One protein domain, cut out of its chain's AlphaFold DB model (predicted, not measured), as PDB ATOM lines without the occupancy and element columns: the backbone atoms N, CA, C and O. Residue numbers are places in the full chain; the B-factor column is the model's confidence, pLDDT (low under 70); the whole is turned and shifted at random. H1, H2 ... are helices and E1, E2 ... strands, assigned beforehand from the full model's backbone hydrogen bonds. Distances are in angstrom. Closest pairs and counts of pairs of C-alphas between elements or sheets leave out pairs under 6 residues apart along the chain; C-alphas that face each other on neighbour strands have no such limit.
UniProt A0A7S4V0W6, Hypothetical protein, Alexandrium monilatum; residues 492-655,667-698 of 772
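What this domain is: This is residues 492 to 655 and 667 to 698 of the 772 residues of the protein "Hypothetical protein" of Alexandrium monilatum (UniProt A0A7S4V0W6). A strongly twisted, antiparallel sheet of six strands, with the long strands E4 and E5 through its middle, curls round the long helix H6; H1 and H2 are on the same face as H6. Over the opposite face H5 runs along E3 and E4, and H7 packs side by side on H5, off the sheet. The printed part has 196 residues with seven named helices and six named strands, in the order H1 E1 E2 H2 H3 H4 H5 E3 E4 E5 H6 E6 H7, class mixed, helices and strands. The sheet is branched at E4, whose neighbours are E3, E5 and E6; E1 joins E5 to E2. The whole is compact, with a radius of gyration of the C-alphas of 16.5 A and spans of 51 by 36 by 33 A.

How they stand to each other: H1, residues 492 to 503, is on the sheet over E1, residues 508 to 512, at a height of 8.5 A, along it at 1 degree on the local plane; their closest C-alphas, of Val 502 and Val 509, are 6.9 A apart. E1 and E2, residues 521 to 524, form an antiparallel hairpin, with N 511 and O 523 at 2.8 A. H2, residues 526 to 532, is on the same face as H1; its closest C-alphas to E1 are those of Phe 528 and Met 508, 4.3 A. H3, residues 536 to 539, only grazes the sheet. H4, residues 544 to 548, is on the opposite face from H1, over none of the strands; its closest C-alphas to E3, residues 571 to 578, are those of Leu 547 and Arg 578, 5.0 A. H5, residues 555 to 567, on the same face as H4, lies over E3 and E4, residues 584 to 598, at a height of 9.1 A; the closest C-alphas of H5 and E3, of Ser 564 and Tyr 571, are 6.1 A apart. E3, E4 and E5, residues 605 to 615, make a meander, each strand the antiparallel neighbour of the one before; N 575 and O 587 are 2.8 A apart, and N 594 and O 608 also 2.8 A. On the other side of E5 from E4 is E1, antiparallel, with N 611 and O 510 at 2.8 A. The sheet curls round H6, residues 626 to 654. H6 touches H1 with residues 639 to 650 alone, closest at the C-alphas of Lys 642 and Ala 501, 5.4 A, at a shallow tilt of 33 degrees, only just short of steep, opposite ways. E6, residues 668 to 675, bends by 88 degrees at residue 671 and is antiparallel to E4, on the same side of it as E3, with N 595 and O 674 at 2.8 A. H7, residues 686 to 696, is not on the sheet; it touches H5, closest at the C-alphas of Tyr 693 and Val 563, 5.1 A, at a shallow tilt of 7 degrees, the same way. Every O i to N i+4 pair is within hydrogen-bond range in H2, H5 and H6; in H1 6 of 8 are, in H7 6 of 7, in H4 0 of 1 beside 2 of 2 O i to N i+3 pairs, and H3 is too short for one.

Where its parts are: H1 begins at C-alpha 492, (188.826, 161.840, 276.287), and is 16.9 A long from first to last C-alpha. H5 is 18.2 A long, E3 19.5 A, E4 39.8 A and E5 31.8 A. H6 begins at C-alpha 626, (179.224, 198.804, 278.321), and is 41.6 A long. E6 is 16.6 A long, and H7, 16.3 A, ends at C-alpha 696, (192.753, 180.478, 257.857).

The domain as a whole: The two C-alphas farthest apart, of Ser 620 and Ala 655, are 52.3 A apart. Residues 656 to 666 are not printed, and C-alphas 655 and 667 are 14.0 A apart across this cut, in the link from H6 to E6. Of the links that are printed whole none is long. The mean pLDDT of the printed part is 72.4; 74 residues are under 70, among them residues 619 to 631, 643 to 655 and 677 to 698.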
ATOM      1  N   VAL A 492     189.922 162.210 275.372       55.84
ATOM      2  CA  VAL A 492     188.826 161.840 276.287       55.84
ATOM      3  C   VAL A 492     188.905 162.641 277.594       55.84
ATOM      4  O   VAL A 492     187.877 162.980 278.182       55.84
ATOM      5  N   ALA A 493     190.120 162.980 278.032       58.38
ATOM      6  CA  ALA A 493     190.351 163.821 279.199       58.38
ATOM      7  C   ALA A 493     190.045 165.301 278.889       58.38
ATOM      8  O   ALA A 493     189.309 165.943 279.636       58.38
ATOM      9  N   VAL A 494     190.475 165.805 277.724       64.00
ATOM     10  CA  VAL A 494     190.118 167.148 277.220       64.00
ATOM     11  C   VAL A 494     188.597 167.345 277.151       64.00
ATOM     12  O   VAL A 494     188.075 168.308 277.715       64.00
ATOM     13  N   PHE A 495     187.854 166.404 276.557       66.69
ATOM     14  CA  PHE A 495     186.387 166.459 276.501       66.69
ATOM     15  C   PHE A 495     185.712 166.400 277.880       66.69
ATOM     16  O   PHE A 495     184.576 166.862 278.020       66.69
ATOM     17  N   LYS A 496     186.373 165.838 278.901       66.81
ATOM     18  CA  LYS A 496     185.871 165.840 280.280       66.81
ATOM     19  C   LYS A 496     185.995 167.234 280.903       66.81
ATOM     20  O   LYS A 496     185.017 167.712 281.474       66.81
ATOM     21  N   SER A 497     187.138 167.897 280.737       70.56
ATOM     22  CA  SER A 497     187.360 169.247 281.276       70.56
ATOM     23  C   SER A 497     186.551 170.330 280.569       70.56
ATOM     24  O   SER A 497     185.957 171.189 281.214       70.56
ATOM     25  N   ILE A 498     186.395 170.228 279.246       74.50
ATOM     26  CA  ILE A 498     185.496 171.106 278.479       74.50
ATOM     27  C   ILE A 498     184.057 171.073 279.029       74.50
ATOM     28  O   ILE A 498     183.370 172.093 279.040       74.50
ATOM     29  N   LYS A 499     183.601 169.918 279.530       75.25
ATOM     30  CA  LYS A 499     182.277 169.780 280.157       75.25
ATOM     31  C   LYS A 499     182.237 170.323 281.587       75.25
ATOM     32  O   LYS A 499     181.237 170.935 281.953       75.25
ATOM     33  N   ALA A 500     183.292 170.129 282.379       75.50
ATOM     34  CA  ALA A 500     183.350 170.599 283.764       75.50
ATOM     35  C   ALA A 500     183.454 172.133 283.867       75.50
ATOM     36  O   ALA A 500     182.679 172.742 284.605       75.50
ATOM     37  N   ALA A 501     184.289 172.778 283.042       73.88
ATOM     38  CA  ALA A 501     184.426 174.237 283.028       73.88
ATOM     39  C   ALA A 501     183.087 174.977 282.787       73.88
ATOM     40  O   ALA A 501     182.831 176.031 283.382       73.88
ATOM     41  N   VAL A 502     182.215 174.396 281.953       80.25
ATOM     42  CA  VAL A 502     180.909 174.956 281.559       80.25
ATOM     43  C   VAL A 502     179.768 174.584 282.518       80.25
ATOM     44  O   VAL A 502     178.800 175.339 282.606       80.25
ATOM     45  N   ALA A 503     179.867 173.465 283.246       71.75
ATOM     46  CA  ALA A 503     178.786 172.949 284.097       71.75
ATOM     47  C   ALA A 503     178.302 173.979 285.134       71.75
ATOM     48  O   ALA A 503     177.114 174.287 285.190       71.75
ATOM     49  N   ASP A 504     179.238 174.580 285.875       70.81
ATOM     50  CA  ASP A 504     178.963 175.607 286.889       70.81
ATOM     51  C   ASP A 504     179.110 177.037 286.326       70.81
ATOM     52  O   ASP A 504     179.785 177.885 286.923       70.81
ATOM     53  N   CYS A 505     178.582 177.310 285.129       77.12
ATOM     54  CA  CYS A 505     178.558 178.661 284.560       77.12
ATOM     55  C   CYS A 505     177.164 179.292 284.700       77.12
ATOM     56  O   CYS A 505     176.177 178.737 284.224       77.12
ATOM     57  N   LYS A 506     177.094 180.477 285.325       78.31
ATOM     58  CA  LYS A 506     175.854 181.250 285.563       78.31
ATOM     59  C   LYS A 506     175.350 182.031 284.339       78.31
ATOM     60  O   LYS A 506     174.490 182.892 284.471       78.31
ATOM     61  N   PHE A 507     175.925 181.766 283.174       80.88
ATOM     62  CA  PHE A 507     175.690 182.495 281.937       80.88
ATOM     63  C   PHE A 507     175.429 181.497 280.815       80.88
ATOM     64  O   PHE A 507     175.799 180.319 280.913       80.88
ATOM     65  N   MET A 508     174.794 181.947 279.737       88.94
ATOM     66  CA  MET A 508     174.604 181.108 278.561       88.94
ATOM     67  C   MET A 508     175.946 180.914 277.855       88.94
ATOM     68  O   MET A 508     176.565 181.875 277.400       88.94
ATOM     69  N   VAL A 509     176.411 179.666 277.833       89.62
ATOM     70  CA  VAL A 509     177.709 179.282 277.279       89.62
ATOM     71  C   VAL A 509     177.551 177.986 276.501       89.62
ATOM     72  O   VAL A 509     177.009 176.996 277.000       89.62
ATOM     73  N   THR A 510     178.089 177.988 275.290       92.12
ATOM     74  CA  THR A 510     178.115 176.865 274.354       92.12
ATOM     75  C   THR A 510     179.543 176.592 273.915       92.12
ATOM     76  O   THR A 510     180.252 177.531 273.556       92.12
ATOM     77  N   ILE A 511     179.953 175.326 273.863       90.75
ATOM     78  CA  ILE A 511     181.221 174.919 273.250       90.75
ATOM     79  C   ILE A 511     180.946 173.933 272.117       90.75
ATOM     80  O   ILE A 511     180.232 172.950 272.325       90.75
ATOM     81  N   ALA A 512     181.534 174.174 270.944       89.25
ATOM     82  CA  ALA A 512     181.469 173.295 269.774       89.25
ATOM     83  C   ALA A 512     182.865 172.855 269.301       89.25
ATOM     84  O   ALA A 512     183.844 173.590 269.457       89.25
ATOM     85  N   ASP A 513     182.952 171.662 268.707       83.75
ATOM     86  CA  ASP A 513     184.180 171.161 268.074       83.75
ATOM     87  C   ASP A 513     184.155 171.467 266.563       83.75
ATOM     88  O   ASP A 513     183.380 170.835 265.839       83.75
ATOM     89  N   PRO A 514     184.975 172.407 266.054       80.12
ATOM     90  CA  PRO A 514     184.991 172.765 264.634       80.12
ATOM     91  C   PRO A 514     185.539 171.643 263.733       80.12
ATOM     92  O   PRO A 514     185.353 171.683 262.520       80.12
ATOM     93  N   ARG A 515     186.190 170.621 264.310       77.38
ATOM     94  CA  ARG A 515     186.674 169.429 263.592       77.38
ATOM     95  C   ARG A 515     185.551 168.416 263.346       77.38
ATOM     96  O   ARG A 515     185.680 167.548 262.485       77.38
ATOM     97  N   GLY A 516     184.467 168.494 264.121       70.25
ATOM     98  CA  GLY A 516     183.306 167.622 263.975       70.25
ATOM     99  C   GLY A 516     182.470 167.985 262.741       70.25
ATOM    100  O   GLY A 516     182.374 169.165 262.388       70.25
ATOM    101  N   PRO A 517     181.822 167.005 262.082       67.56
ATOM    102  CA  PRO A 517     180.946 167.285 260.952       67.56
ATOM    103  C   PRO A 517     179.831 168.237 261.392       67.56
ATOM    104  O   PRO A 517     179.141 167.975 262.372       67.56
ATOM    105  N   ASP A 518     179.670 169.335 260.654       75.75
ATOM    106  CA  ASP A 518     178.704 170.402 260.937       75.75
ATOM    107  C   ASP A 518     178.979 171.251 262.205       75.75
ATOM    108  O   ASP A 518     178.108 172.002 262.632       75.75
ATOM    109  N   CYS A 519     180.185 171.207 262.791       80.94
ATOM    110  CA  CYS A 519     180.555 171.955 264.012       80.94
ATOM    111  C   CYS A 519     179.578 171.714 265.195       80.94
ATOM    112  O   CYS A 519     178.858 172.633 265.605       80.94
ATOM    113  N   PRO A 520     179.492 170.480 265.726       86.50
ATOM    114  CA  PRO A 520     178.505 170.099 266.733       86.50
ATOM    115  C   PRO A 520     178.848 170.620 268.137       86.50
ATOM    116  O   PRO A 520     180.014 170.679 268.532       86.50
ATOM    117  N   LEU A 521     177.814 170.922 268.929       89.62
ATOM    118  CA  LEU A 521     177.942 171.269 270.348       89.62
ATOM    119  C   LEU A 521     178.427 170.071 271.181       89.62
ATOM    120  O   LEU A 521     177.836 168.990 271.147       89.62
ATOM    121  N   ILE A 522     179.471 170.285 271.983       86.44
ATOM    122  CA  ILE A 522     180.102 169.278 272.856       86.44
ATOM    123  C   ILE A 522     179.905 169.558 274.355       86.44
ATOM    124  O   ILE A 522     179.957 168.623 275.160       86.44
ATOM    125  N   ALA A 523     179.628 170.812 274.731       86.12
ATOM    126  CA  ALA A 523     179.210 171.219 276.075       86.12
ATOM    127  C   ALA A 523     178.279 172.446 276.014       86.12
ATOM    128  O   ALA A 523     178.421 173.290 275.132       86.12
ATOM    129  N   VAL A 524     177.337 172.543 276.958       90.38
ATOM    130  CA  VAL A 524     176.386 173.663 277.107       90.38
ATOM    131  C   VAL A 524     176.060 173.885 278.588       90.38
ATOM    132  O   VAL A 524     175.845 172.903 279.314       90.38
ATOM    133  N   SER A 525     176.015 175.142 279.038       90.81
ATOM    134  CA  SER A 525     175.662 175.492 280.424       90.81
ATOM    135  C   SER A 525     174.189 175.198 280.721       90.81
ATOM    136  O   SER A 525     173.385 175.023 279.800       90.81
ATOM    137  N   GLU A 526     173.808 175.117 282.001       90.00
ATOM    138  CA  GLU A 526     172.380 175.011 282.341       90.00
ATOM    139  C   GLU A 526     171.613 176.286 281.993       90.00
ATOM    140  O   GLU A 526     170.457 176.191 281.597       90.00
ATOM    141  N   GLU A 527     172.243 177.462 282.019       89.00
ATOM    142  CA  GLU A 527     171.536 178.696 281.664       89.00
ATOM    143  C   GLU A 527     171.160 178.742 280.175       89.00
ATOM    144  O   GLU A 527     170.061 179.163 279.822       89.00
ATOM    145  N   PHE A 528     172.008 178.196 279.294       91.44
ATOM    146  CA  PHE A 528     171.659 178.021 277.880       91.44
ATOM    147  C   PHE A 528     170.461 177.068 277.701       91.44
ATOM    148  O   PHE A 528     169.562 177.339 276.905       91.44
ATOM    149  N   VAL A 529     170.406 175.973 278.467       92.12
ATOM    150  CA  VAL A 529     169.276 175.019 278.481       92.12
ATOM    151  C   VAL A 529     167.992 175.679 279.011       92.12
ATOM    152  O   VAL A 529     166.932 175.564 278.391       92.12
ATOM    153  N   ASN A 530     168.087 176.426 280.115       90.00
ATOM    154  CA  ASN A 530     166.973 177.119 280.768       90.00
ATOM    155  C   ASN A 530     166.364 178.214 279.885       90.00
ATOM    156  O   ASN A 530     165.139 178.310 279.770       90.00
ATOM    157  N   MET A 531     167.204 179.034 279.253       90.00
ATOM    158  CA  MET A 531     166.763 180.147 278.416       90.00
ATOM    159  C   MET A 531     166.225 179.635 277.072       90.00
ATOM    160  O   MET A 531     165.072 179.903 276.732       90.00
ATOM    161  N   THR A 532     166.995 178.820 276.335       90.50
ATOM    162  CA  THR A 532     166.575 178.334 275.003       90.50
ATOM    163  C   THR A 532     165.427 177.319 275.052       90.50
ATOM    164  O   THR A 532     164.750 177.113 274.043       90.50
ATOM    165  N   ARG A 533     165.191 176.685 276.211       91.31
ATOM    166  CA  ARG A 533     164.200 175.617 276.460       91.31
ATOM    167  C   ARG A 533     164.439 174.305 275.698       91.31
ATOM    168  O   ARG A 533     163.550 173.452 275.681       91.31
ATOM    169  N   PHE A 534     165.618 174.104 275.108       90.75
ATOM    170  CA  PHE A 534     166.034 172.810 274.555       90.75
ATOM    171  C   PHE A 534     166.743 171.956 275.611       90.75
ATOM    172  O   PHE A 534     167.588 172.452 276.351       90.75
ATOM    173  N   GLN A 535     166.428 170.660 275.681       88.94
ATOM    174  CA  GLN A 535     167.099 169.749 276.610       88.94
ATOM    175  C   GLN A 535     168.514 169.439 276.117       88.94
ATOM    176  O   GLN A 535     168.731 169.260 274.923       88.94
ATOM    177  N   ARG A 536     169.476 169.277 277.036       87.75
ATOM    178  CA  ARG A 536     170.881 168.943 276.716       87.75
ATOM    179  C   ARG A 536     171.030 167.704 275.811       87.75
ATOM    180  O   ARG A 536     171.936 167.658 274.985       87.75
ATOM    181  N   SER A 537     170.122 166.736 275.928       85.19
ATOM    182  CA  SER A 537     170.010 165.531 275.089       85.19
ATOM    183  C   SER A 537     169.596 165.785 273.632       85.19
ATOM    184  O   SER A 537     169.827 164.925 272.790       85.19
ATOM    185  N   GLU A 538     168.982 166.930 273.331       82.75
ATOM    186  CA  GLU A 538     168.486 167.300 271.995       82.75
ATOM    187  C   GLU A 538     169.492 168.154 271.205       82.75
ATOM    188  O   GLU A 538     169.358 168.284 269.990       82.75
ATOM    189  N   ILE A 539     170.470 168.760 271.891       89.50
ATOM    190  CA  ILE A 539     171.368 169.789 271.331       89.50
ATOM    191  C   ILE A 539     172.849 169.407 271.355       89.50
ATOM    192  O   ILE A 539     173.604 169.890 270.513       89.50
ATOM    193  N   LEU A 540     173.292 168.529 272.262       86.38
ATOM    194  CA  LEU A 540     174.643 167.969 272.173       86.38
ATOM    195  C   LEU A 540     174.753 167.061 270.942       86.38
ATOM    196  O   LEU A 540     173.887 166.226 270.695       86.38
ATOM    197  N   GLY A 541     175.829 167.223 270.173       79.06
ATOM    198  CA  GLY A 541     175.997 166.581 268.867       79.06
ATOM    199  C   GLY A 541     175.339 167.328 267.698       79.06
ATOM    200  O   GLY A 541     175.470 166.877 266.564       79.06
ATOM    201  N   VAL A 542     174.672 168.464 267.940       84.69
ATOM    202  CA  VAL A 542     173.970 169.262 266.917       84.69
ATOM    203  C   VAL A 542     174.620 170.644 266.789       84.69
ATOM    204  O   VAL A 542     175.149 171.180 267.762       84.69
ATOM    205  N   ASN A 543     174.602 171.242 265.595       89.94
ATOM    206  CA  ASN A 543     175.049 172.624 265.405       89.94
ATOM    207  C   ASN A 543     174.076 173.629 266.050       89.94
ATOM    208  O   ASN A 543     172.863 173.510 265.880       89.94
ATOM    209  N   CYS A 544     174.598 174.673 266.702       90.00
ATOM    210  CA  CYS A 544     173.804 175.685 267.416       90.00
ATOM    211  C   CYS A 544     172.771 176.442 266.540       90.00
ATOM    212  O   CYS A 544     171.819 177.021 267.066       90.00
ATOM    213  N   ARG A 545     172.880 176.393 265.200       88.62
ATOM    214  CA  ARG A 545     171.954 177.077 264.274       88.62
ATOM    215  C   ARG A 545     170.492 176.621 264.329       88.62
ATOM    216  O   ARG A 545     169.668 177.199 263.623       88.62
ATOM    217  N   PHE A 546     170.131 175.626 265.148       88.50
ATOM    218  CA  PHE A 546     168.719 175.376 265.470       88.50
ATOM    219  C   PHE A 546     168.034 176.636 266.032       88.50
ATOM    220  O   PHE A 546     166.858 176.856 265.746       88.50
ATOM    221  N   LEU A 547     168.778 177.516 266.718       90.19
ATOM    222  CA  LEU A 547     168.287 178.818 267.179       90.19
ATOM    223  C   LEU A 547     167.987 179.814 266.045       90.19
ATOM    224  O   LEU A 547     167.154 180.693 266.234       90.19
ATOM    225  N   ASN A 548     168.617 179.691 264.871       84.31
ATOM    226  CA  ASN A 548     168.379 180.584 263.728       84.31
ATOM    227  C   ASN A 548     167.196 180.135 262.845       84.31
ATOM    228  O   ASN A 548     166.868 180.812 261.869       84.31
ATOM    229  N   GLN A 549     166.556 178.992 263.122       74.56
ATOM    230  CA  GLN A 549     165.541 178.428 262.225       74.56
ATOM    231  C   GLN A 549     164.287 179.314 262.142       74.56
ATOM    232  O   GLN A 549     163.584 179.547 263.129       74.56
ATOM    233  N   GLY A 550     164.002 179.808 260.933       70.44
ATOM    234  CA  GLY A 550     162.923 180.766 260.694       70.44
ATOM    235  C   GLY A 550     163.162 182.127 261.355       70.44
ATOM    236  O   GLY A 550     162.193 182.773 261.751       70.44
ATOM    237  N   CYS A 551     164.417 182.540 261.539       76.00
ATOM    238  CA  CYS A 551     164.789 183.914 261.877       76.00
ATOM    239  C   CYS A 551     165.329 184.598 260.616       76.00
ATOM    240  O   CYS A 551     166.136 184.000 259.905       76.00
ATOM    241  N   ASP A 552     164.896 185.829 260.346       75.75
ATOM    242  CA  ASP A 552     165.500 186.650 259.297       75.75
ATOM    243  C   ASP A 552     166.843 187.182 259.813       75.75
ATOM    244  O   ASP A 552     166.890 187.892 260.814       75.75
ATOM    245  N   MET A 553     167.934 186.749 259.188       73.81
ATOM    246  CA  MET A 553     169.308 186.998 259.621       73.81
ATOM    247  C   MET A 553     170.019 187.804 258.541       73.81
ATOM    248  O   MET A 553     169.975 187.420 257.372       73.81
ATOM    249  N   ASP A 554     170.728 188.861 258.933       70.06
ATOM    250  CA  ASP A 554     171.520 189.652 257.994       70.06
ATOM    251  C   ASP A 554     172.544 188.749 257.261       70.06
ATOM    252  O   ASP A 554     173.282 188.004 257.925       70.06
ATOM    253  N   PRO A 555     172.619 188.774 255.914       64.06
ATOM    254  CA  PRO A 555     173.631 188.038 255.155       64.06
ATOM    255  C   PRO A 555     175.067 188.311 255.629       64.06
ATOM    256  O   PRO A 555     175.901 187.403 255.599       64.06
ATOM    257  N   SER A 556     175.330 189.522 256.130       65.31
ATOM    258  CA  SER A 556     176.586 189.922 256.760       65.31
ATOM    259  C   SER A 556     176.879 189.119 258.021       65.31
ATOM    260  O   SER A 556     177.947 188.515 258.137       65.31
ATOM    261  N   ASP A 557     175.916 188.990 258.933       71.75
ATOM    262  CA  ASP A 557     176.080 188.138 260.111       71.75
ATOM    263  C   ASP A 557     176.194 186.659 259.756       71.75
ATOM    264  O   ASP A 557     177.033 185.964 260.323       71.75
ATOM    265  N   LEU A 558     175.436 186.169 258.771       76.88
ATOM    266  CA  LEU A 558     175.546 184.783 258.308       76.88
ATOM    267  C   LEU A 558     176.929 184.459 257.725       76.88
ATOM    268  O   LEU A 558     177.450 183.366 257.965       76.88
ATOM    269  N   ALA A 559     177.543 185.381 256.982       68.81
ATOM    270  CA  ALA A 559     178.913 185.230 256.503       68.81
ATOM    271  C   ALA A 559     179.913 185.279 257.666       68.81
ATOM    272  O   ALA A 559     180.657 184.319 257.870       68.81
ATOM    273  N   ARG A 560     179.877 186.332 258.493       72.81
ATOM    274  CA  ARG A 560     180.786 186.497 259.640       72.81
ATOM    275  C   ARG A 560     180.703 185.331 260.639       72.81
ATOM    276  O   ARG A 560     181.736 184.909 261.157       72.81
ATOM    277  N   LEU A 561     179.522 184.738 260.841       80.44
ATOM    278  CA  LEU A 561     179.329 183.523 261.644       80.44
ATOM    279  C   LEU A 561     179.992 182.285 261.029       80.44
ATOM    280  O   LEU A 561     180.679 181.557 261.743       80.44
ATOM    281  N   ARG A 562     179.825 182.033 259.720       77.69
ATOM    282  CA  ARG A 562     180.514 180.928 259.012       77.69
ATOM    283  C   ARG A 562     182.032 181.058 259.125       77.69
ATOM    284  O   ARG A 562     182.732 180.063 259.305       77.69
ATOM    285  N   VAL A 563     182.508 182.294 259.047       72.94
ATOM    286  CA  VAL A 563     183.920 182.671 259.087       72.94
ATOM    287  C   VAL A 563     184.487 182.426 260.475       72.94
ATOM    288  O   VAL A 563     185.388 181.602 260.610       72.94
ATOM    289  N   SER A 564     183.901 183.010 261.522       80.38
ATOM    290  CA  SER A 564     184.272 182.718 262.911       80.38
ATOM    291  C   SER A 564     184.220 181.211 263.217       80.38
ATOM    292  O   SER A 564     185.163 180.664 263.786       80.38
ATOM    293  N   SER A 565     183.194 180.501 262.729       82.56
ATOM    294  CA  SER A 565     183.014 179.058 262.974       82.56
ATOM    295  C   SER A 565     184.141 178.175 262.422       82.56
ATOM    296  O   SER A 565     184.511 177.199 263.065       82.56
ATOM    297  N   ALA A 566     184.701 178.483 261.248       74.50
ATOM    298  CA  ALA A 566     185.778 177.674 260.659       74.50
ATOM    299  C   ALA A 566     187.193 178.153 261.018       74.50
ATOM    300  O   ALA A 566     188.158 177.429 260.785       74.50
ATOM    301  N   THR A 567     187.327 179.369 261.556       70.81
ATOM    302  CA  THR A 567     188.627 180.042 261.729       70.81
ATOM    303  C   THR A 567     188.963 180.425 263.164       70.81
ATOM    304  O   THR A 567     190.114 180.730 263.453       70.81
ATOM    305  N   GLY A 568     187.975 180.459 264.060       74.62
ATOM    306  CA  GLY A 568     188.123 180.925 265.436       74.62
ATOM    307  C   GLY A 568     188.210 182.446 265.604       74.62
ATOM    308  O   GLY A 568     188.244 182.906 266.745       74.62
ATOM    309  N   VAL A 569     188.211 183.232 264.518       79.31
ATOM    310  CA  VAL A 569     188.308 184.701 264.582       79.31
ATOM    311  C   VAL A 569     187.130 185.290 265.378       79.31
ATOM    312  O   VAL A 569     185.992 184.850 265.172       79.31
ATOM    313  N   PRO A 570     187.353 186.281 266.269       77.69
ATOM    314  CA  PRO A 570     186.296 186.804 267.129       77.69
ATOM    315  C   PRO A 570     185.130 187.442 266.369       77.69
ATOM    316  O   PRO A 570     185.318 188.349 265.559       77.69
ATOM    317  N   TYR A 571     183.916 187.027 266.710       83.62
ATOM    318  CA  TYR A 571     182.649 187.597 266.265       83.62
ATOM    319  C   TYR A 571     181.880 188.135 267.475       83.62
ATOM    320  O   TYR A 571     181.771 187.441 268.482       83.62
ATOM    321  N   THR A 572     181.318 189.342 267.374       82.12
ATOM    322  CA  THR A 572     180.319 189.834 268.335       82.12
ATOM    323  C   THR A 572     179.215 190.578 267.591       82.12
ATOM    324  O   THR A 572     179.524 191.550 266.899       82.12
ATOM    325  N   ALA A 573     177.956 190.168 267.753       79.62
ATOM    326  CA  ALA A 573     176.793 190.886 267.221       79.62
ATOM    327  C   ALA A 573     175.502 190.530 267.982       79.62
ATOM    328  O   ALA A 573     175.450 189.540 268.712       79.62
ATOM    329  N   VAL A 574     174.449 191.327 267.778       81.38
ATOM    330  CA  VAL A 574     173.092 191.051 268.272       81.38
ATOM    331  C   VAL A 574     172.274 190.429 267.140       81.38
ATOM    332  O   VAL A 574     171.972 191.101 266.159       81.38
ATOM    333  N   ILE A 575     171.908 189.152 267.271       86.50
ATOM    334  CA  ILE A 575     171.231 188.375 266.222       86.50
ATOM    335  C   ILE A 575     169.858 187.850 266.674       86.50
ATOM    336  O   ILE A 575     169.709 187.434 267.824       86.50
ATOM    337  N   PRO A 576     168.836 187.813 265.800       86.06
ATOM    338  CA  PRO A 576     167.543 187.227 266.138       86.06
ATOM    339  C   PRO A 576     167.647 185.700 266.242       86.06
ATOM    340  O   PRO A 576     168.139 185.018 265.340       86.06
ATOM    341  N   ASN A 577     167.195 185.145 267.362       90.88
ATOM    342  CA  ASN A 577     167.195 183.713 267.659       90.88
ATOM    343  C   ASN A 577     165.815 183.275 268.175       90.88
ATOM    344  O   ASN A 577     164.987 184.096 268.569       90.88
ATOM    345  N   ARG A 578     165.552 181.964 268.179       89.62
ATOM    346  CA  ARG A 578     164.256 181.386 268.553       89.62
ATOM    347  C   ARG A 578     164.391 180.306 269.631       89.62
ATOM    348  O   ARG A 578     165.126 179.333 269.463       89.62
ATOM    349  N   LYS A 579     163.653 180.466 270.731       90.75
ATOM    350  CA  LYS A 579     163.517 179.486 271.828       90.75
ATOM    351  C   LYS A 579     162.688 178.281 271.350       90.75
ATOM    352  O   LYS A 579     161.912 178.395 270.398       90.75
ATOM    353  N   LYS A 580     162.771 177.125 272.025       89.25
ATOM    354  CA  LYS A 580     162.009 175.904 271.666       89.25
ATOM    355  C   LYS A 580     160.487 176.117 271.655       89.25
ATOM    356  O   LYS A 580     159.780 175.459 270.895       89.25
ATOM    357  N   SER A 581     159.991 177.064 272.454       83.56
ATOM    358  CA  SER A 581     158.596 177.538 272.458       83.56
ATOM    359  C   SER A 581     158.141 178.151 271.124       83.56
ATOM    360  O   SER A 581     156.944 178.282 270.892       83.56
ATOM    361  N   GLY A 582     159.074 178.533 270.246       80.50
ATOM    362  CA  GLY A 582     158.821 179.321 269.041       80.50
ATOM    363  C   GLY A 582     158.952 180.833 269.254       80.50
ATOM    364  O   GLY A 582     158.941 181.572 268.272       80.50
ATOM    365  N   GLU A 583     159.118 181.280 270.496       85.12
ATOM    366  CA  GLU A 583     159.357 182.669 270.905       85.12
ATOM    367  C   GLU A 583     160.677 183.204 270.327       85.12
ATOM    368  O   GLU A 583     161.698 182.511 270.368       85.12
ATOM    369  N   LEU A 584     160.654 184.420 269.774       83.44
ATOM    370  CA  LEU A 584     161.852 185.125 269.313       83.44
ATOM    371  C   LEU A 584     162.516 185.870 270.470       83.44
ATOM    372  O   LEU A 584     161.830 186.391 271.345       83.44
ATOM    373  N   PHE A 585     163.841 185.953 270.428       88.06
ATOM    374  CA  PHE A 585     164.641 186.783 271.318       88.06
ATOM    375  C   PHE A 585     165.862 187.339 270.575       88.06
ATOM    376  O   PHE A 585     166.363 186.718 269.631       88.06
ATOM    377  N   MET A 586     166.344 188.507 270.989       85.69
ATOM    378  CA  MET A 586     167.587 189.079 270.483       85.69
ATOM    379  C   MET A 586     168.754 188.503 271.286       85.69
ATOM    380  O   MET A 586     168.838 188.695 272.495       85.69
ATOM    381  N   ASN A 587     169.642 187.775 270.617       87.88
ATOM    382  CA  ASN A 587     170.814 187.148 271.211       87.88
ATOM    383  C   ASN A 587     172.056 188.006 270.946       87.88
ATOM    384  O   ASN A 587     172.538 188.051 269.815       87.88
ATOM    385  N   LEU A 588     172.594 188.653 271.979       86.31
ATOM    386  CA  LEU A 588     173.943 189.208 271.940       86.31
ATOM    387  C   LEU A 588     174.937 188.044 272.053       86.31
ATOM    388  O   LEU A 588     175.185 187.527 273.143       86.31
ATOM    389  N   LEU A 589     175.472 187.623 270.906       88.62
ATOM    390  CA  LEU A 589     176.389 186.497 270.767       88.62
ATOM    391  C   LEU A 589     177.822 187.006 270.607       88.62
ATOM    392  O   LEU A 589     178.130 187.701 269.637       88.62
ATOM    393  N   ASP A 590     178.710 186.582 271.505       86.94
ATOM    394  CA  ASP A 590     180.161 186.640 271.321       86.94
ATOM    395  C   ASP A 590     180.685 185.219 271.041       86.94
ATOM    396  O   ASP A 590     180.380 184.284 271.781       86.94
ATOM    397  N   LEU A 591     181.412 185.028 269.938       88.62
ATOM    398  CA  LEU A 591     181.877 183.726 269.450       88.62
ATOM    399  C   LEU A 591     183.367 183.804 269.095       88.62
ATOM    400  O   LEU A 591     183.769 184.639 268.282       88.62
ATOM    401  N   ARG A 592     184.193 182.946 269.706       86.81
ATOM    402  CA  ARG A 592     185.658 182.941 269.530       86.81
ATOM    403  C   ARG A 592     186.228 181.526 269.574       86.81
ATOM    404  O   ARG A 592     185.729 180.670 270.301       86.81
ATOM    405  N   GLY A 593     187.312 181.283 268.846       87.50
ATOM    406  CA  GLY A 593     188.102 180.059 268.968       87.50
ATOM    407  C   GLY A 593     189.062 180.135 270.154       87.50
ATOM    408  O   GLY A 593     189.821 181.094 270.266       87.50
ATOM    409  N   LEU A 594     189.069 179.123 271.021       84.88
ATOM    410  CA  LEU A 594     190.036 178.967 272.111       84.88
ATOM    411  C   LEU A 594     190.996 177.819 271.792       84.88
ATOM    412  O   LEU A 594     190.562 176.674 271.650       84.88
ATOM    413  N   SER A 595     192.293 178.110 271.700       82.88
ATOM    414  CA  SER A 595     193.342 177.130 271.421       82.88
ATOM    415  C   SER A 595     193.946 176.566 272.709       82.88
ATOM    416  O   SER A 595     194.321 177.318 273.608       82.88
ATOM    417  N   ILE A 596     194.039 175.233 272.798       74.81
ATOM    418  CA  ILE A 596     194.472 174.509 274.009       74.81
ATOM    419  C   ILE A 596     195.749 173.671 273.822       74.81
ATOM    420  O   ILE A 596     196.412 173.346 274.805       74.81
ATOM    421  N   ALA A 597     196.099 173.315 272.584       73.75
ATOM    422  CA  ALA A 597     197.286 172.527 272.255       73.75
ATOM    423  C   ALA A 597     197.768 172.816 270.825       73.75
ATOM    424  O   ALA A 597     197.017 173.345 270.003       73.75
ATOM    425  N   ARG A 598     199.001 172.410 270.514       75.75
ATOM    426  CA  ARG A 598     199.613 172.503 269.180       75.75
ATOM    427  C   ARG A 598     200.274 171.181 268.799       75.75
ATOM    428  O   ARG A 598     200.922 170.559 269.639       75.75
ATOM    429  N   ASN A 599     200.147 170.769 267.541       72.94
ATOM    430  CA  ASN A 599     200.974 169.703 266.979       72.94
ATOM    431  C   ASN A 599     202.351 170.313 266.625       72.94
ATOM    432  O   ASN A 599     202.396 171.263 265.834       72.94
ATOM    433  N   PRO A 600     203.480 169.836 267.193       65.31
ATOM    434  CA  PRO A 600     204.799 170.418 266.926       65.31
ATOM    435  C   PRO A 600     205.305 170.211 265.493       65.31
ATOM    436  O   PRO A 600     206.151 170.980 265.045       65.31
ATOM    437  N   GLN A 601     204.812 169.186 264.789       59.41
ATOM    438  CA  GLN A 601     205.265 168.796 263.451       59.41
ATOM    439  C   GLN A 601     204.475 169.513 262.346       59.41
ATOM    440  O   GLN A 601     205.076 170.090 261.444       59.41
ATOM    441  N   THR A 602     203.139 169.526 262.423       63.25
ATOM    442  CA  THR A 602     202.283 170.228 261.440       63.25
ATOM    443  C   THR A 602     202.112 171.715 261.761       63.25
ATOM    444  O   THR A 602     201.711 172.506 260.907       63.25
ATOM    445  N   GLY A 603     202.391 172.123 263.004       68.19
ATOM    446  CA  GLY A 603     202.140 173.478 263.488       68.19
ATOM    447  C   GLY A 603     200.650 173.825 263.606       68.19
ATOM    448  O   GLY A 603     200.317 175.001 263.798       68.19
ATOM    449  N   GLU A 604     199.750 172.850 263.469       67.88
ATOM    450  CA  GLU A 604     198.306 173.002 263.662       67.88
ATOM    451  C   GLU A 604     197.950 173.183 265.137       67.88
ATOM    452  O   GLU A 604     198.705 172.806 266.034       67.88
ATOM    453  N   HIS A 605     196.790 173.784 265.387       76.06
ATOM    454  CA  HIS A 605     196.277 174.064 266.723       76.06
ATOM    455  C   HIS A 605     195.050 173.190 266.989       76.06
ATOM    456  O   HIS A 605     194.191 173.048 266.121       76.06
ATOM    457  N   LEU A 606     194.947 172.644 268.198       76.00
ATOM    458  CA  LEU A 606     193.717 172.061 268.719       76.00
ATOM    459  C   LEU A 606     192.943 173.187 269.396       76.00
ATOM    460  O   LEU A 606     193.443 173.816 270.336       76.00
ATOM    461  N   TRP A 607     191.748 173.466 268.892       84.38
ATOM    462  CA  TRP A 607     190.931 174.585 269.334       84.38
ATOM    463  C   TRP A 607     189.442 174.250 269.276       84.38
ATOM    464  O   TRP A 607     189.018 173.368 268.529       84.38
ATOM    465  N   PHE A 608     188.660 174.963 270.082       85.12
ATOM    466  CA  PHE A 608     187.211 174.805 270.190       85.12
ATOM    467  C   PHE A 608     186.526 176.160 270.055       85.12
ATOM    468  O   PHE A 608     187.078 177.179 270.472       85.12
ATOM    469  N   LEU A 609     185.317 176.180 269.499       88.06
ATOM    470  CA  LEU A 609     184.485 177.380 269.472       88.06
ATOM    471  C   LEU A 609     183.837 177.567 270.840       88.06
ATOM    472  O   LEU A 609     183.100 176.688 271.280       88.06
ATOM    473  N   ILE A 610     184.065 178.714 271.471       89.62
ATOM    474  CA  ILE A 610     183.336 179.166 272.655       89.62
ATOM    475  C   ILE A 610     182.357 180.247 272.200       89.62
ATOM    476  O   ILE A 610     182.772 181.295 271.707       89.62
ATOM    477  N   GLY A 611     181.065 179.975 272.346       90.75
ATOM    478  CA  GLY A 611     179.997 180.958 272.196       90.75
ATOM    479  C   GLY A 611     179.460 181.348 273.569       90.75
ATOM    480  O   GLY A 611     179.168 180.466 274.378       90.75
ATOM    481  N   ILE A 612     179.326 182.645 273.817       89.25
ATOM    482  CA  ILE A 612     178.735 183.229 275.023       89.25
ATOM    483  C   ILE A 612     177.541 184.074 274.576       89.25
ATOM    484  O   ILE A 612     177.640 184.801 273.587       89.25
ATOM    485  N   GLN A 613     176.406 183.940 275.258       89.25
ATOM    486  CA  GLN A 613     175.138 184.545 274.843       89.25
ATOM    487  C   GLN A 613     174.498 185.388 275.953       89.25
ATOM    488  O   GLN A 613     174.597 185.056 277.136       89.25
ATOM    489  N   ALA A 614     173.750 186.421 275.563       85.06
ATOM    490  CA  ALA A 614     172.819 187.144 276.430       85.06
ATOM    491  C   ALA A 614     171.500 187.430 275.688       85.06
ATOM    492  O   ALA A 614     171.518 187.790 274.512       85.06
ATOM    493  N   ASP A 615     170.360 187.272 276.371       85.69
ATOM    494  CA  ASP A 615     169.059 187.730 275.864       85.69
ATOM    495  C   ASP A 615     168.968 189.245 276.110       85.69
ATOM    496  O   ASP A 615     169.007 189.694 277.255       85.69
ATOM    497  N   VAL A 616     168.920 190.025 275.029       80.75
ATOM    498  CA  VAL A 616     168.884 191.498 275.031       80.75
ATOM    499  C   VAL A 616     167.585 192.035 274.417       80.75
ATOM    500  O   VAL A 616     167.536 193.153 273.916       80.75
ATOM    501  N   THR A 617     166.512 191.237 274.436       78.62
ATOM    502  CA  THR A 617     165.224 191.562 273.787       78.62
ATOM    503  C   THR A 617     164.540 192.820 274.339       78.62
ATOM    504  O   THR A 617     163.738 193.432 273.636       78.62
ATOM    505  N   GLU A 618     164.852 193.221 275.573       71.06
ATOM    506  CA  GLU A 618     164.287 194.412 276.227       71.06
ATOM    507  C   GLU A 618     165.104 195.703 275.986       71.06
ATOM    508  O   GLU A 618     164.698 196.768 276.450       71.06
ATOM    509  N   LEU A 619     166.231 195.637 275.261       60.06
ATOM    510  CA  LEU A 619     167.125 196.776 274.999       60.06
ATOM    511  C   LEU A 619     166.895 197.422 273.619       60.06
ATOM    512  O   LEU A 619     166.394 196.792 272.684       60.06
ATOM    513  N   SER A 620     167.269 198.700 273.493       53.41
ATOM    514  CA  SER A 620     167.200 199.459 272.238       53.41
ATOM    515  C   SER A 620     168.451 199.237 271.366       53.41
ATOM    516  O   SER A 620     169.497 198.825 271.861       53.41
ATOM    517  N   GLU A 621     168.368 199.482 270.051       45.28
ATOM    518  CA  GLU A 621     169.507 199.250 269.134       45.28
ATOM    519  C   GLU A 621     170.701 200.180 269.392       45.28
ATOM    520  O   GLU A 621     171.840 199.792 269.135       45.28
ATOM    521  N   ASP A 622     170.446 201.376 269.927       48.53
ATOM    522  CA  ASP A 622     171.471 202.363 270.278       48.53
ATOM    523  C   ASP A 622     172.101 202.094 271.663       48.53
ATOM    524  O   ASP A 622     173.105 202.709 272.026       48.53
ATOM    525  N   GLU A 623     171.540 201.158 272.438       51.12
ATOM    526  CA  GLU A 623     171.957 200.814 273.798       51.12
ATOM    527  C   GLU A 623     172.343 199.329 273.892       51.12
ATOM    528  O   GLU A 623     171.603 198.497 274.415       51.12
ATOM    529  N   ILE A 624     173.563 199.001 273.454       55.22
ATOM    530  CA  ILE A 624     174.322 197.879 274.028       55.22
ATOM    531  C   ILE A 624     175.154 198.478 275.173       55.22
ATOM    532  O   ILE A 624     176.177 199.105 274.888       55.22
ATOM    533  N   PRO A 625     174.751 198.345 276.453       56.38
ATOM    534  CA  PRO A 625     175.471 198.979 277.550       56.38
ATOM    535  C   PRO A 625     176.884 198.407 277.675       56.38
ATOM    536  O   PRO A 625     177.088 197.202 277.494       56.38
ATOM    537  N   GLU A 626     177.850 199.251 278.048       59.97
ATOM    538  CA  GLU A 626     179.224 198.804 278.321       59.97
ATOM    539  C   GLU A 626     179.238 197.681 279.373       59.97
ATOM    540  O   GLU A 626     179.988 196.719 279.225       59.97
ATOM    541  N   ASP A 627     178.318 197.731 280.343       60.53
ATOM    542  CA  ASP A 627     178.080 196.695 281.353       60.53
ATOM    543  C   ASP A 627     177.873 195.292 280.747       60.53
ATOM    544  O   ASP A 627     178.498 194.337 281.197       60.53
ATOM    545  N   HIS A 628     177.092 195.147 279.667       67.00
ATOM    546  CA  HIS A 628     176.891 193.844 279.012       67.00
ATOM    547  C   HIS A 628     178.141 193.367 278.252       67.00
ATOM    548  O   HIS A 628     178.368 192.163 278.117       67.00
ATOM    549  N   MET A 629     178.981 194.286 277.763       66.69
ATOM    550  CA  MET A 629     180.283 193.935 277.182       66.69
ATOM    551  C   MET A 629     181.298 193.538 278.262       66.69
ATOM    552  O   MET A 629     182.100 192.634 278.023       66.69
ATOM    553  N   LEU A 630     181.248 194.172 279.437       68.62
ATOM    554  CA  LEU A 630     182.062 193.837 280.607       68.62
ATOM    555  C   LEU A 630     181.651 192.487 281.207       68.62
ATOM    556  O   LEU A 630     182.524 191.666 281.483       68.62
ATOM    557  N   ASP A 631     180.350 192.206 281.318       69.19
ATOM    558  CA  ASP A 631     179.835 190.896 281.723       69.19
ATOM    559  C   ASP A 631     180.332 189.802 280.771       69.19
ATOM    560  O   ASP A 631     180.943 188.834 281.216       69.19
ATOM    561  N   LEU A 632     180.167 189.961 279.451       71.25
ATOM    562  CA  LEU A 632     180.637 188.965 278.477       71.25
ATOM    563  C   LEU A 632     182.161 188.740 278.534       71.25
ATOM    564  O   LEU A 632     182.614 187.603 278.380       71.25
ATOM    565  N   GLN A 633     182.953 189.782 278.817       68.38
ATOM    566  CA  GLN A 633     184.392 189.646 279.085       68.38
ATOM    567  C   GLN A 633     184.659 188.864 280.380       68.38
ATOM    568  O   GLN A 633     185.450 187.922 280.365       68.38
ATOM    569  N   LEU A 634     183.943 189.163 281.468       74.69
ATOM    570  CA  LEU A 634     184.040 188.447 282.744       74.69
ATOM    571  C   LEU A 634     183.665 186.958 282.608       74.69
ATOM    572  O   LEU A 634     184.302 186.102 283.232       74.69
ATOM    573  N   VAL A 635     182.687 186.619 281.760       72.94
ATOM    574  CA  VAL A 635     182.373 185.222 281.414       72.94
ATOM    575  C   VAL A 635     183.525 184.574 280.649       72.94
ATOM    576  O   VAL A 635     183.959 183.482 281.021       72.94
ATOM    577  N   ALA A 636     184.045 185.235 279.610       68.94
ATOM    578  CA  ALA A 636     185.162 184.729 278.810       68.94
ATOM    579  C   ALA A 636     186.421 184.487 279.663       68.94
ATOM    580  O   ALA A 636     187.090 183.462 279.503       68.94
ATOM    581  N   ASP A 637     186.707 185.385 280.606       67.62
ATOM    582  CA  ASP A 637     187.810 185.268 281.556       67.62
ATOM    583  C   ASP A 637     187.589 184.111 282.541       67.62
ATOM    584  O   ASP A 637     188.464 183.254 282.679       67.62
ATOM    585  N   THR A 638     186.389 183.997 283.124       75.31
ATOM    586  CA  THR A 638     186.011 182.881 284.014       75.31
ATOM    587  C   THR A 638     186.139 181.519 283.316       75.31
ATOM    588  O   THR A 638     186.608 180.548 283.914       75.31
ATOM    589  N   ILE A 639     185.740 181.421 282.041       69.88
ATOM    590  CA  ILE A 639     185.905 180.203 281.229       69.88
ATOM    591  C   ILE A 639     187.394 179.909 281.009       69.88
ATOM    592  O   ILE A 639     187.817 178.763 281.188       69.88
ATOM    593  N   ARG A 640     188.193 180.927 280.655       66.81
ATOM    594  CA  ARG A 640     189.636 180.774 280.413       66.81
ATOM    595  C   ARG A 640     190.357 180.279 281.666       66.81
ATOM    596  O   ARG A 640     191.138 179.339 281.562       66.81
ATOM    597  N   GLU A 641     190.067 180.846 282.838       69.56
ATOM    598  CA  GLU A 641     190.660 180.426 284.115       69.56
ATOM    599  C   GLU A 641     190.309 178.979 284.480       69.56
ATOM    600  O   GLU A 641     191.204 178.195 284.811       69.56
ATOM    601  N   LYS A 642     189.027 178.590 284.378       74.38
ATOM    602  CA  LYS A 642     188.600 177.206 284.648       74.38
ATOM    603  C   LYS A 642     189.286 176.209 283.711       74.38
ATOM    604  O   LYS A 642     189.851 175.226 284.184       74.38
ATOM    605  N   LEU A 643     189.284 176.475 282.401       66.56
ATOM    606  CA  LEU A 643     189.927 175.597 281.416       66.56
ATOM    607  C   LEU A 643     191.447 175.536 281.614       66.56
ATOM    608  O   LEU A 643     192.003 174.442 281.606       66.56
ATOM    609  N   ALA A 644     192.115 176.672 281.846       65.12
ATOM    610  CA  ALA A 644     193.553 176.717 282.115       65.12
ATOM    611  C   ALA A 644     193.931 175.874 283.338       65.12
ATOM    612  O   ALA A 644     194.883 175.093 283.281       65.12
ATOM    613  N   LYS A 645     193.156 175.989 284.424       68.75
ATOM    614  CA  LYS A 645     193.361 175.206 285.640       68.75
ATOM    615  C   LYS A 645     193.183 173.712 285.383       68.75
ATOM    616  O   LYS A 645     194.087 172.940 285.675       68.75
ATOM    617  N   GLU A 646     192.053 173.297 284.816       68.75
ATOM    618  CA  GLU A 646     191.771 171.872 284.625       68.75
ATOM    619  C   GLU A 646     192.721 171.203 283.616       68.75
ATOM    620  O   GLU A 646     193.132 170.061 283.823       68.75
ATOM    621  N   LEU A 647     193.131 171.913 282.559       61.44
ATOM    622  CA  LEU A 647     194.149 171.430 281.620       61.44
ATOM    623  C   LEU A 647     195.533 171.327 282.291       61.44
ATOM    624  O   LEU A 647     196.254 170.365 282.028       61.44
ATOM    625  N   SER A 648     195.872 172.244 283.205       59.19
ATOM    626  CA  SER A 648     197.106 172.175 284.009       59.19
ATOM    627  C   SER A 648     197.091 170.997 284.990       59.19
ATOM    628  O   SER A 648     198.050 170.226 285.038       59.19
ATOM    629  N   ASP A 649     195.990 170.809 285.724       63.03
ATOM    630  CA  ASP A 649     195.802 169.685 286.653       63.03
ATOM    631  C   ASP A 649     195.919 168.334 285.907       63.03
ATOM    632  O   ASP A 649     196.519 167.380 286.414       63.03
ATOM    633  N   MET A 650     195.425 168.256 284.661       57.62
ATOM    634  CA  MET A 650     195.604 167.084 283.793       57.62
ATOM    635  C   MET A 650     197.031 166.912 283.259       57.62
ATOM    636  O   MET A 650     197.505 165.778 283.214       57.62
ATOM    637  N   ALA A 651     197.731 167.985 282.877       48.38
ATOM    638  CA  ALA A 651     199.124 167.912 282.426       48.38
ATOM    639  C   ALA A 651     200.042 167.358 283.532       48.38
ATOM    640  O   ALA A 651     200.844 166.451 283.293       48.38
ATOM    641  N   VAL A 652     199.851 167.831 284.771       50.75
ATOM    642  CA  VAL A 652     200.557 167.341 285.967       50.75
ATOM    643  C   VAL A 652     200.238 165.866 286.246       50.75
ATOM    644  O   VAL A 652     201.143 165.093 286.559       50.75
ATOM    645  N   ALA A 653     198.981 165.437 286.084       50.22
ATOM    646  CA  ALA A 653     198.604 164.029 286.236       50.22
ATOM    647  C   ALA A 653     199.169 163.126 285.115       50.22
ATOM    648  O   ALA A 653     199.584 161.995 285.378       50.22
ATOM    649  N   GLY A 654     199.214 163.620 283.873       42.53
ATOM    650  CA  GLY A 654     199.703 162.891 282.698       42.53
ATOM    651  C   GLY A 654     201.217 162.661 282.688       42.53
ATOM    652  O   GLY A 654     201.677 161.630 282.196       42.53
ATOM    653  N   ALA A 655     201.991 163.558 283.306       39.97
ATOM    654  CA  ALA A 655     203.457 163.497 283.376       39.97
ATOM    655  C   ALA A 655     204.032 162.243 284.081       39.97
ATOM    656  O   ALA A 655     205.245 162.040 284.081       39.97
ATOM    657  N   TRP A 667     200.029 165.783 269.964       65.69
ATOM    658  CA  TRP A 667     199.645 167.131 270.395       65.69
ATOM    659  C   TRP A 667     200.267 167.478 271.755       65.69
ATOM    660  O   TRP A 667     200.120 166.712 272.712       65.69
ATOM    661  N   ARG A 668     200.878 168.666 271.867       68.69
ATOM    662  CA  ARG A 668     201.371 169.240 273.133       68.69
ATOM    663  C   ARG A 668     200.415 170.320 273.646       68.69
ATOM    664  O   ARG A 668     200.106 171.255 272.907       68.69
ATOM    665  N   LEU A 669     199.971 170.209 274.901       64.75
ATOM    666  CA  LEU A 669     199.171 171.240 275.582       64.75
ATOM    667  C   LEU A 669     199.933 172.570 275.697       64.75
ATOM    668  O   LEU A 669     201.154 172.583 275.849       64.75
ATOM    669  N   PHE A 670     199.204 173.688 275.694       68.12
ATOM    670  CA  PHE A 670     199.738 174.965 276.168       68.12
ATOM    671  C   PHE A 670     199.601 175.068 277.691       68.12
ATOM    672  O   PHE A 670     198.564 174.709 278.247       68.12
ATOM    673  N   ASN A 671     200.601 175.659 278.355       63.25
ATOM    674  CA  ASN A 671     200.553 175.952 279.797       63.25
ATOM    675  C   ASN A 671     199.380 176.880 280.179       63.25
ATOM    676  O   ASN A 671     198.928 176.865 281.319       63.25
ATOM    677  N   GLN A 672     198.893 177.688 279.231       62.84
ATOM    678  CA  GLN A 672     197.629 178.418 279.320       62.84
ATOM    679  C   GLN A 672     196.943 178.418 277.941       62.84
ATOM    680  O   GLN A 672     197.601 178.741 276.947       62.84
ATOM    681  N   PRO A 673     195.641 178.089 277.849       72.00
ATOM    682  CA  PRO A 673     194.848 178.315 276.646       72.00
ATOM    683  C   PRO A 673     194.802 179.793 276.263       72.00
ATOM    684  O   PRO A 673     194.616 180.655 277.124       72.00
ATOM    685  N   HIS A 674     194.896 180.078 274.967       75.38
ATOM    686  CA  HIS A 674     194.760 181.428 274.420       75.38
ATOM    687  C   HIS A 674     193.603 181.500 273.427       75.38
ATOM    688  O   HIS A 674     193.269 180.522 272.755       75.38
ATOM    689  N   TRP A 675     192.973 182.670 273.343       79.62
ATOM    690  CA  TRP A 675     192.035 182.965 272.263       79.62
ATOM    691  C   TRP A 675     192.798 183.013 270.938       79.62
ATOM    692  O   TRP A 675     193.959 183.412 270.911       79.62
ATOM    693  N   MET A 676     192.173 182.575 269.847       75.81
ATOM    694  CA  MET A 676     192.784 182.657 268.526       75.81
ATOM    695  C   MET A 676     192.716 184.108 268.051       75.81
ATOM    696  O   MET A 676     191.629 184.662 267.868       75.81
ATOM    697  N   ASP A 677     193.886 184.730 267.919       58.31
ATOM    698  CA  ASP A 677     194.000 186.143 267.586       58.31
ATOM    699  C   ASP A 677     193.534 186.439 266.157       58.31
ATOM    700  O   ASP A 677     193.785 185.697 265.207       58.31
ATOM    701  N   GLY A 678     192.861 187.575 266.016       55.53
ATOM    702  CA  GLY A 678     192.378 188.115 264.754       55.53
ATOM    703  C   GLY A 678     191.591 189.401 265.012       55.53
ATOM    704  O   GLY A 678     191.066 189.580 266.118       55.53
ATOM    705  N   PRO A 679     191.486 190.318 264.034       46.97
ATOM    706  CA  PRO A 679     190.670 191.511 264.206       46.97
ATOM    707  C   PRO A 679     189.211 191.104 264.435       46.97
ATOM    708  O   PRO A 679     188.691 190.237 263.729       46.97
ATOM    709  N   ALA A 680     188.529 191.740 265.387       46.53
ATOM    710  CA  ALA A 680     187.122 191.446 265.636       46.53
ATOM    711  C   ALA A 680     186.291 191.650 264.354       46.53
ATOM    712  O   ALA A 680     186.458 192.632 263.631       46.53
ATOM    713  N   LEU A 681     185.372 190.730 264.070       52.97
ATOM    714  CA  LEU A 681     184.431 190.796 262.949       52.97
ATOM    715  C   LEU A 681     183.265 191.757 263.258       52.97
ATOM    716  O   LEU A 681     182.108 191.460 262.983       52.97
ATOM    717  N   ARG A 682     183.556 192.921 263.847       44.22
ATOM    718  CA  ARG A 682     182.582 194.006 264.028       44.22
ATOM    719  C   ARG A 682     182.624 194.889 262.780       44.22
ATOM    720  O   ARG A 682     183.698 195.329 262.388       44.22
ATOM    721  N   HIS A 683     181.465 195.115 262.160       40.16
ATOM    722  CA  HIS A 683     181.291 195.943 260.951       40.16
ATOM    723  C   HIS A 683     182.054 195.486 259.687       40.16
ATOM    724  O   HIS A 683     182.247 196.292 258.784       40.16
ATOM    725  N   ARG A 684     182.464 194.210 259.593       45.00
ATOM    726  CA  ARG A 684     183.154 193.666 258.404       45.00
ATOM    727  C   ARG A 684     182.200 193.053 257.372       45.00
ATOM    728  O   ARG A 684     181.078 192.666 257.709       45.00
ATOM    729  N   THR A 685     182.659 193.032 256.127       42.50
ATOM    730  CA  THR A 685     181.873 192.925 254.883       42.50
ATOM    731  C   THR A 685     181.545 191.488 254.457       42.50
ATOM    732  O   THR A 685     181.917 190.537 255.152       42.50
ATOM    733  N   VAL A 686     180.847 191.345 253.315       39.97
ATOM    734  CA  VAL A 686     180.661 190.087 252.552       39.97
ATOM    735  C   VAL A 686     181.879 189.161 252.666       39.97
ATOM    736  O   VAL A 686     181.868 188.040 253.185       39.97
ATOM    737  N   GLU A 687     182.982 189.704 252.168       40.25
ATOM    738  CA  GLU A 687     184.116 188.942 251.688       40.25
ATOM    739  C   GLU A 687     185.397 189.210 252.456       40.25
ATOM    740  O   GLU A 687     186.189 188.290 252.527       40.25
ATOM    741  N   GLU A 688     185.572 190.329 253.175       43.16
ATOM    742  CA  GLU A 688     186.630 190.376 254.208       43.16
ATOM    743  C   GLU A 688     186.484 189.203 255.180       43.16
ATOM    744  O   GLU A 688     187.463 188.656 255.682       43.16
ATOM    745  N   ALA A 689     185.239 188.802 255.447       41.31
ATOM    746  CA  ALA A 689     184.950 187.618 256.219       41.31
ATOM    747  C   ALA A 689     185.302 186.344 255.411       41.31
ATOM    748  O   ALA A 689     186.089 185.518 255.877       41.31
ATOM    749  N   MET A 690     184.772 186.166 254.193       45.22
ATOM    750  CA  MET A 690     185.003 184.943 253.394       45.22
ATOM    751  C   MET A 690     186.462 184.745 252.939       45.22
ATOM    752  O   MET A 690     186.899 183.603 252.795       45.22
ATOM    753  N   ASP A 691     187.233 185.815 252.782       47.84
ATOM    754  CA  ASP A 691     188.659 185.797 252.470       47.84
ATOM    755  C   ASP A 691     189.480 185.450 253.714       47.84
ATOM    756  O   ASP A 691     190.378 184.622 253.606       47.84
ATOM    757  N   VAL A 692     189.096 185.918 254.913       42.38
ATOM    758  CA  VAL A 692     189.635 185.423 256.200       42.38
ATOM    759  C   VAL A 692     189.313 183.930 256.417       42.38
ATOM    760  O   VAL A 692     190.135 183.175 256.941       42.38
ATOM    761  N   TYR A 693     188.154 183.443 255.955       38.94
ATOM    762  CA  TYR A 693     187.847 182.002 255.907       38.94
ATOM    763  C   TYR A 693     188.741 181.268 254.907       38.94
ATOM    764  O   TYR A 693     189.311 180.225 255.235       38.94
ATOM    765  N   ALA A 694     188.910 181.809 253.700       42.41
ATOM    766  CA  ALA A 694     189.800 181.241 252.697       42.41
ATOM    767  C   ALA A 694     191.276 181.317 253.123       42.41
ATOM    768  O   ALA A 694     192.074 180.512 252.669       42.41
ATOM    769  N   GLU A 695     191.668 182.271 253.963       41.53
ATOM    770  CA  GLU A 695     192.980 182.448 254.588       41.53
ATOM    771  C   GLU A 695     193.269 181.373 255.635       41.53
ATOM    772  O   GLU A 695     194.215 180.601 255.472       41.53
ATOM    773  N   LEU A 696     192.443 181.284 256.675       34.91
ATOM    774  CA  LEU A 696     192.753 180.478 257.857       34.91
ATOM    775  C   LEU A 696     192.479 178.974 257.670       34.91
ATOM    776  O   LEU A 696     193.001 178.156 258.427       34.91
ATOM    777  N   THR A 697     191.764 178.576 256.612       34.81
ATOM    778  CA  THR A 697     191.568 177.161 256.232       34.81
ATOM    779  C   THR A 697     192.727 176.549 255.418       34.81
ATOM    780  O   THR A 697     192.631 175.401 254.987       34.81
ATOM    781  N   LYS A 698     193.846 177.269 255.210       37.50
ATOM    782  CA  LYS A 698     194.966 176.856 254.326       37.50
ATOM    783  C   LYS A 698     196.033 175.924 254.941       37.50
ATOM    784  O   LYS A 698     197.001 175.615 254.247       37.50
TER     785      LYS A 698